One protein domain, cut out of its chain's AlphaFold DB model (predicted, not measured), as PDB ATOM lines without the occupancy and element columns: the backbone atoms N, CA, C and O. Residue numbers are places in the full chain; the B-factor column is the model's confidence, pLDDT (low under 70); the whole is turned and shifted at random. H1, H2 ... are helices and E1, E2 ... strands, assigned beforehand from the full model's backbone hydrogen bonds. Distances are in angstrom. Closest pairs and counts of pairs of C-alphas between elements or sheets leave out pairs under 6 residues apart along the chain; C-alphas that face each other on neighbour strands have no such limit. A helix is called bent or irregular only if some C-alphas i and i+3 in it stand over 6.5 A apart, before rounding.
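This is residues 263 to 321 of the 330 residues of an uncharacterized protein of Glycocaulis profundi (UniProt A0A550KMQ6). A small sheet has kinked helix H2 over one face, in two layers, with bent helix H1, a V of two arms, at one end. The 59 printed residues hold H1, E1, E2, H2, E3 along the chain; the class is mixed, as is the sheet, ordered E1, E2, E3. It is compact, with a radius of gyration of the C-alphas of 10.1 A and spans of 25 by 21 by 18 A.

Start at E2, residues 291 to 294. E1, residues 286 to 288, forms an antiparallel hairpin with it; N 286 and O 293, 2.9 A apart, are within hydrogen-bond range. E3, residues 317 to 320, is its parallel neighbour, with N 319 and O 292 at 3.2 A. H2, residues 297 to 313, is on the sheet over E2 and E3, at a height of 9.3 A; its closest C-alphas to E3 are Arg 297 and Arg 320, 6.4 A. E2, H2, E3 form a strand-helix-strand unit, parallel strands joined through a helix, its crossover right-handed. H1, residues 263 to 282, was assigned as one helix by its hydrogen bonds but is bent, C-alphas 272 and 275 being 9.0 A apart; H2 is irregular, C-alphas 306 and 309 being 8.2 A apart. Arms H1a, 263 to 272, and H1b, 275 to 282, touch, closest at the C-alphas of Lys 270 and Trp 278, 6.0 A. Every O i to N i+4 pair is within range in H1a and H1b, 11 of 13 in H2.

Find C-alpha 263 at (-41.681, -23.841, 25.683), where H1a begins its 14.2 A; H1b runs 9.9 A, H2 21.3 A, and E3 ends at C-alpha 320, (-31.603, -11.664, 38.731).

The printed part has no cut, its four links are tight, and residues 318 to 321 have pLDDT under 70.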
ATOM      1  N   GLU A 263     -41.087 -23.758  27.019       91.38
ATOM      2  CA  GLU A 263     -41.681 -23.841  25.683       91.38
ATOM      3  C   GLU A 263     -42.751 -22.767  25.499       91.38
ATOM      4  O   GLU A 263     -42.689 -21.997  24.543       91.38
ATOM      5  N   ARG A 264     -43.669 -22.633  26.466       90.50
ATOM      6  CA  ARG A 264     -44.736 -21.629  26.415       90.50
ATOM      7  C   ARG A 264     -44.176 -20.209  26.417       90.50
ATOM      8  O   ARG A 264     -44.649 -19.365  25.658       90.50
ATOM      9  N   PHE A 265     -43.138 -19.952  27.214       92.00
ATOM     10  CA  PHE A 265     -42.427 -18.674  27.188       92.00
ATOM     11  C   PHE A 265     -41.793 -18.409  25.817       92.00
ATOM     12  O   PHE A 265     -41.964 -17.330  25.248       92.00
ATOM     13  N   ARG A 266     -41.086 -19.397  25.255       93.00
ATOM     14  CA  ARG A 266     -40.454 -19.278  23.935       93.00
ATOM     15  C   ARG A 266     -41.473 -18.959  22.847       93.00
ATOM     16  O   ARG A 266     -41.232 -18.049  22.051       93.00
ATOM     17  N   ASP A 267     -42.572 -19.699  22.805       93.25
ATOM     18  CA  ASP A 267     -43.584 -19.554  21.762       93.25
ATOM     19  C   ASP A 267     -44.322 -18.224  21.895       93.25
ATOM     20  O   ASP A 267     -44.502 -17.527  20.895       93.25
ATOM     21  N   PHE A 268     -44.627 -17.792  23.123       93.50
ATOM     22  CA  PHE A 268     -45.197 -16.470  23.370       93.50
ATOM     23  C   PHE A 268     -44.278 -15.345  22.881       93.50
ATOM     24  O   PHE A 268     -44.717 -14.457  22.147       93.50
ATOM     25  N   ILE A 269     -42.992 -15.377  23.251       94.56
ATOM     26  CA  ILE A 269     -42.039 -14.332  22.859       94.56
ATOM     27  C   ILE A 269     -41.870 -14.302  21.340       94.56
ATOM     28  O   ILE A 269     -41.883 -13.223  20.748       94.56
ATOM     29  N   LYS A 270     -41.767 -15.464  20.684       94.19
ATOM     30  CA  LYS A 270     -41.694 -15.526  19.219       94.19
ATOM     31  C   LYS A 270     -42.959 -14.991  18.552       94.19
ATOM     32  O   LYS A 270     -42.839 -14.297  17.547       94.19
ATOM     33  N   ALA A 271     -44.137 -15.283  19.099       94.06
ATOM     34  CA  ALA A 271     -45.408 -14.821  18.548       94.06
ATOM     35  C   ALA A 271     -45.603 -13.304  18.703       94.06
ATOM     36  O   ALA A 271     -46.103 -12.659  17.786       94.06
ATOM     37  N   ARG A 272     -45.201 -12.719  19.840       94.94
ATOM     38  CA  ARG A 272     -45.437 -11.294  20.141       94.94
ATOM     39  C   ARG A 272     -44.299 -10.361  19.736       94.94
ATOM     40  O   ARG A 272     -44.565  -9.255  19.281       94.94
ATOM     41  N   ALA A 273     -43.047 -10.781  19.907       92.00
ATOM     42  CA  ALA A 273     -41.865  -9.966  19.613       92.00
ATOM     43  C   ALA A 273     -41.134 -10.395  18.327       92.00
ATOM     44  O   ALA A 273     -40.217  -9.709  17.877       92.00
ATOM     45  N   GLY A 274     -41.531 -11.522  17.730       95.00
ATOM     46  CA  GLY A 274     -40.913 -12.077  16.533       95.00
ATOM     47  C   GLY A 274     -39.720 -13.005  16.818       95.00
ATOM     48  O   GLY A 274     -39.126 -12.993  17.905       95.00
ATOM     49  N   PRO A 275     -39.322 -13.828  15.829       91.62
ATOM     50  CA  PRO A 275     -38.224 -14.785  15.974       91.62
ATOM     51  C   PRO A 275     -36.852 -14.118  16.153       91.62
ATOM     52  O   PRO A 275     -35.963 -14.705  16.774       91.62
ATOM     53  N   ASP A 276     -36.672 -12.896  15.649       90.00
ATOM     54  CA  ASP A 276     -35.419 -12.143  15.770       90.00
ATOM     55  C   ASP A 276     -35.197 -11.645  17.196       90.00
ATOM     56  O   ASP A 276     -34.127 -11.865  17.761       90.00
ATOM     57  N   ALA A 277     -36.239 -11.106  17.836       88.94
ATOM     58  CA  ALA A 277     -36.171 -10.704  19.237       88.94
ATOM     59  C   ALA A 277     -35.803 -11.886  20.146       88.94
ATOM     60  O   ALA A 277     -34.976 -11.740  21.048       88.94
ATOM     61  N   TRP A 278     -36.346 -13.082  19.876       91.50
ATOM     62  CA  TRP A 278     -35.949 -14.295  20.592       91.50
ATOM     63  C   TRP A 278     -34.444 -14.569  20.460       91.50
ATOM     64  O   TRP A 278     -33.759 -14.747  21.471       91.50
ATOM     65  N   ARG A 279     -33.922 -14.585  19.226       90.75
ATOM     66  CA  ARG A 279     -32.504 -14.872  18.947       90.75
ATOM     67  C   ARG A 279     -31.568 -13.844  19.576       90.75
ATOM     68  O   ARG A 279     -30.561 -14.230  20.168       90.75
ATOM     69  N   ASP A 280     -31.915 -12.567  19.486       87.88
ATOM     70  CA  ASP A 280     -31.032 -11.475  19.896       87.88
ATOM     71  C   ASP A 280     -31.045 -11.224  21.406       87.88
ATOM     72  O   ASP A 280     -30.047 -10.764  21.975       87.88
ATOM     73  N   HIS A 281     -32.164 -11.517  22.072       90.06
ATOM     74  CA  HIS A 281     -32.388 -11.079  23.448       90.06
ATOM     75  C   HIS A 281     -32.684 -12.214  24.429       90.06
ATOM     76  O   HIS A 281     -32.170 -12.190  25.549       90.06
ATOM     77  N   PHE A 282     -33.443 -13.232  24.024       91.19
ATOM     78  CA  PHE A 282     -33.969 -14.242  24.949       91.19
ATOM     79  C   PHE A 282     -33.268 -15.599  24.877       91.19
ATOM     80  O   PHE A 282     -33.339 -16.351  25.843       91.19
ATOM     81  N   VAL A 283     -32.518 -15.901  23.810       91.69
ATOM     82  CA  VAL A 283     -31.881 -17.220  23.593       91.69
ATOM     83  C   VAL A 283     -30.944 -17.663  24.726       91.69
ATOM     84  O   VAL A 283     -30.683 -18.850  24.892       91.69
ATOM     85  N   ARG A 284     -30.417 -16.710  25.504       88.81
ATOM     86  CA  ARG A 284     -29.512 -16.964  26.639       88.81
ATOM     87  C   ARG A 284     -30.206 -16.932  27.999       88.81
ATOM     88  O   ARG A 284     -29.532 -17.106  29.010       88.81
ATOM     89  N   CYS A 285     -31.504 -16.658  28.031       90.06
ATOM     90  CA  CYS A 285     -32.280 -16.642  29.259       90.06
ATOM     91  C   CYS A 285     -32.832 -18.040  29.541       90.06
ATOM     92  O   CYS A 285     -33.052 -18.834  28.626       90.06
ATOM     93  N   ARG A 286     -33.053 -18.338  30.819       91.00
ATOM     94  CA  ARG A 286     -33.713 -19.567  31.265       91.00
ATOM     95  C   ARG A 286     -35.010 -19.209  31.968       91.00
ATOM     96  O   ARG A 286     -35.089 -18.152  32.581       91.00
ATOM     97  N   VAL A 287     -36.003 -20.081  31.879       89.38
ATOM     98  CA  VAL A 287     -37.228 -19.971  32.672       89.38
ATOM     99  C   VAL A 287     -37.194 -21.083  33.703       89.38
ATOM    100  O   VAL A 287     -37.020 -22.243  33.332       89.38
ATOM    101  N   ALA A 288     -37.303 -20.723  34.974       84.75
ATOM    102  CA  ALA A 288     -37.398 -21.663  36.083       84.75
ATOM    103  C   ALA A 288     -38.356 -21.083  37.123       84.75
ATOM    104  O   ALA A 288     -38.310 -19.883  37.381       84.75
ATOM    105  N   ASP A 289     -39.243 -21.914  37.667       83.62
ATOM    106  CA  ASP A 289     -40.197 -21.535  38.720       83.62
ATOM    107  C   ASP A 289     -41.010 -20.267  38.398       83.62
ATOM    108  O   ASP A 289     -41.177 -19.376  39.228       83.62
ATOM    109  N   GLY A 290     -41.464 -20.142  37.144       81.00
ATOM    110  CA  GLY A 290     -42.228 -18.978  36.681       81.00
ATOM    111  C   GLY A 290     -41.415 -17.689  36.518       81.00
ATOM    112  O   GLY A 290     -41.987 -16.635  36.261       81.00
ATOM    113  N   ARG A 291     -40.086 -17.753  36.643       85.06
ATOM    114  CA  ARG A 291     -39.185 -16.594  36.622       85.06
ATOM    115  C   ARG A 291     -38.254 -16.643  35.423       85.06
ATOM    116  O   ARG A 291     -37.735 -17.700  35.059       85.06
ATOM    117  N   LEU A 292     -37.998 -15.477  34.829       86.62
ATOM    118  CA  LEU A 292     -37.002 -15.333  33.768       86.62
ATOM    119  C   LEU A 292     -35.635 -15.047  34.384       86.62
ATOM    120  O   LEU A 292     -35.395 -13.967  34.918       86.62
ATOM    121  N   ILE A 293     -34.725 -16.003  34.243       89.00
ATOM    122  CA  ILE A 293     -33.339 -15.921  34.687       89.00
ATOM    123  C   ILE A 293     -32.484 -15.399  33.532       89.00
ATOM    124  O   ILE A 293     -32.218 -16.101  32.550       89.00
ATOM    125  N   ALA A 294     -32.029 -14.153  33.657       89.06
ATOM    126  CA  ALA A 294     -31.105 -13.533  32.710       89.06
ATOM    127  C   ALA A 294     -29.633 -13.782  33.107       89.06
ATOM    128  O   ALA A 294     -29.306 -13.764  34.294       89.06
ATOM    129  N   PRO A 295     -28.706 -13.923  32.138       83.81
ATOM    130  CA  PRO A 295     -27.306 -14.265  32.415       83.81
ATOM    131  C   PRO A 295     -26.522 -13.151  33.120       83.81
ATOM    132  O   PRO A 295     -25.507 -13.417  33.753       83.81
ATOM    133  N   THR A 296     -26.947 -11.890  32.988       83.06
ATOM    134  CA  THR A 296     -26.302 -10.747  33.649       83.06
ATOM    135  C   THR A 296     -27.333  -9.697  34.055       83.06
ATOM    136  O   THR A 296     -28.401  -9.599  33.449       83.06
ATOM    137  N   ARG A 297     -26.977  -8.839  35.022       75.25
ATOM    138  CA  ARG A 297     -27.807  -7.693  35.441       75.25
ATOM    139  C   ARG A 297     -28.111  -6.740  34.283       75.25
ATOM    140  O   ARG A 297     -29.240  -6.284  34.146       75.25
ATOM    141  N   SER A 298     -27.122  -6.464  33.434       77.38
ATOM    142  CA  SER A 298     -27.301  -5.591  32.268       77.38
ATOM    143  C   SER A 298     -28.253  -6.203  31.241       77.38
ATOM    144  O   SER A 298     -29.013  -5.478  30.605       77.38
ATOM    145  N   THR A 299     -28.236  -7.532  31.089       85.25
ATOM    146  CA  THR A 299     -29.202  -8.247  30.245       85.25
ATOM    147  C   THR A 299     -30.603  -8.175  30.840       85.25
ATOM    148  O   THR A 299     -31.520  -7.816  30.116       85.25
ATOM    149  N   ALA A 300     -30.766  -8.433  32.144       84.62
ATOM    150  CA  ALA A 300     -32.060  -8.317  32.824       84.62
ATOM    151  C   ALA A 300     -32.668  -6.915  32.652       84.62
ATOM    152  O   ALA A 300     -33.817  -6.782  32.243       84.62
ATOM    153  N   TRP A 301     -31.865  -5.870  32.879       81.81
ATOM    154  CA  TRP A 301     -32.302  -4.484  32.709       81.81
ATOM    155  C   TRP A 301     -32.689  -4.165  31.263       81.81
ATOM    156  O   TRP A 301     -33.758  -3.620  31.019       81.81
ATOM    157  N   GLY A 302     -31.850  -4.540  30.291       86.69
ATOM    158  CA  GLY A 302     -32.139  -4.285  28.877       86.69
ATOM    159  C   GLY A 302     -33.361  -5.049  28.357       86.69
ATOM    160  O   GLY A 302     -34.056  -4.554  27.474       86.69
ATOM    161  N   LEU A 303     -33.635  -6.236  28.907       90.75
ATOM    162  CA  LEU A 303     -34.858  -6.985  28.625       90.75
ATOM    163  C   LEU A 303     -36.083  -6.283  29.200       90.75
ATOM    164  O   LEU A 303     -37.068  -6.129  28.487       90.75
ATOM    165  N   TRP A 304     -36.005  -5.812  30.443       86.62
ATOM    166  CA  TRP A 304     -37.098  -5.079  31.074       86.62
ATOM    167  C   TRP A 304     -37.403  -3.757  30.359       86.62
ATOM    168  O   TRP A 304     -38.554  -3.459  30.064       86.62
ATOM    169  N   GLU A 305     -36.376  -2.986  30.004       87.38
ATOM    170  CA  GLU A 305     -36.536  -1.703  29.311       87.38
ATOM    171  C   GLU A 305     -37.207  -1.863  27.937       87.38
ATOM    172  O   GLU A 305     -38.021  -1.034  27.539       87.38
ATOM    173  N   ARG A 306     -36.884  -2.939  27.209       91.94
ATOM    174  CA  ARG A 306     -37.408  -3.175  25.854       91.94
ATOM    175  C   ARG A 306     -38.711  -3.961  25.822       91.94
ATOM    176  O   ARG A 306     -39.531  -3.731  24.942       91.94
ATOM    177  N   PHE A 307     -38.875  -4.913  26.734       93.44
ATOM    178  CA  PHE A 307     -39.939  -5.916  26.695       93.44
ATOM    179  C   PHE A 307     -40.734  -5.994  28.000       93.44
ATOM    180  O   PHE A 307     -41.523  -6.919  28.163       93.44
ATOM    181  N   GLY A 308     -40.575  -5.041  28.924       87.69
ATOM    182  CA  GLY A 308     -41.238  -5.052  30.233       87.69
ATOM    183  C   GLY A 308     -42.757  -5.195  30.144       87.69
ATOM    184  O   GLY A 308     -43.338  -5.950  30.917       87.69
ATOM    185  N   GLY A 309     -43.393  -4.576  29.142       88.25
ATOM    186  CA  GLY A 309     -44.825  -4.762  28.881       88.25
ATOM    187  C   GLY A 309     -45.197  -6.215  28.558       88.25
ATOM    188  O   GLY A 309     -46.122  -6.754  29.156       88.25
ATOM    189  N   LEU A 310     -44.427  -6.881  27.689       89.56
ATOM    190  CA  LEU A 310     -44.648  -8.289  27.327       89.56
ATOM    191  C   LEU A 310     -44.343  -9.245  28.487       89.56
ATOM    192  O   LEU A 310     -45.039 -10.237  28.671       89.56
ATOM    193  N   LEU A 311     -43.297  -8.955  29.264       87.44
ATOM    194  CA  LEU A 311     -42.924  -9.762  30.429       87.44
ATOM    195  C   LEU A 311     -43.975  -9.659  31.541       87.44
ATOM    196  O   LEU A 311     -44.277 -10.663  32.182       87.44
ATOM    197  N   THR A 312     -44.579  -8.480  31.701       85.19
ATOM    198  CA  THR A 312     -45.700  -8.262  32.624       85.19
ATOM    199  C   THR A 312     -46.962  -8.993  32.152       85.19
ATOM    200  O   THR A 312     -47.625  -9.623  32.966       85.19
ATOM    201  N   GLU A 313     -47.269  -8.979  30.847       85.69
ATOM    202  CA  GLU A 313     -48.421  -9.704  30.267       85.69
ATOM    203  C   GLU A 313     -48.331 -11.224  30.492       85.69
ATOM    204  O   GLU A 313     -49.338 -11.884  30.725       85.69
ATOM    205  N   LEU A 314     -47.119 -11.777  30.468       83.62
ATOM    206  CA  LEU A 314     -46.856 -13.188  30.758       83.62
ATOM    207  C   LEU A 314     -46.861 -13.535  32.259       83.62
ATOM    208  O   LEU A 314     -46.674 -14.704  32.597       83.62
ATOM    209  N   GLY A 315     -46.997 -12.547  33.150       81.31
ATOM    210  CA  GLY A 315     -46.868 -12.749  34.594       81.31
ATOM    211  C   GLY A 315     -45.457 -13.157  35.032       81.31
ATOM    212  O   GLY A 315     -45.299 -13.795  36.069       81.31
ATOM    213  N   VAL A 316     -44.422 -12.834  34.243       78.94
ATOM    214  CA  VAL A 316     -43.043 -13.229  34.562       78.94
ATOM    215  C   VAL A 316     -42.376 -12.169  35.414       78.94
ATOM    216  O   VAL A 316     -42.053 -11.073  34.945       78.94
ATOM    217  N   GLU A 317     -42.045 -12.531  36.645       70.06
ATOM    218  CA  GLU A 317     -41.080 -11.758  37.412       70.06
ATOM    219  C   GLU A 317     -39.688 -11.948  36.794       70.06
ATOM    220  O   GLU A 317     -39.161 -13.060  36.673       70.06
ATOM    221  N   THR A 318     -39.080 -10.845  36.353       62.62
ATOM    222  CA  THR A 318     -37.707 -10.870  35.837       62.62
ATOM    223  C   THR A 318     -36.760 -10.848  37.023       62.62
ATOM    224  O   THR A 318     -36.523  -9.797  37.619       62.62
ATOM    225  N   ILE A 319     -36.222 -12.012  37.374       55.28
ATOM    226  CA  ILE A 319     -35.356 -12.147  38.540       55.28
ATOM    227  C   ILE A 319     -33.904 -12.249  38.094       55.28
ATOM    228  O   ILE A 319     -33.538 -12.888  37.105       55.28
ATOM    229  N   ARG A 320     -33.052 -11.550  38.837       51.44
ATOM    230  CA  ARG A 320     -31.603 -11.664  38.731       51.44
ATOM    231  C   ARG A 320     -31.214 -13.139  38.898       51.44
ATOM    232  O   ARG A 320     -31.644 -13.771  39.853       51.44
ATOM    233  N   ALA A 321     -30.333 -13.657  38.044       49.00
ATOM    234  CA  ALA A 321     -29.526 -14.807  38.438       49.00
ATOM    235  C   ALA A 321     -28.633 -14.351  39.603       49.00
ATOM    236  O   ALA A 321     -27.565 -13.767  39.389       49.00
TER     237      ALA A 321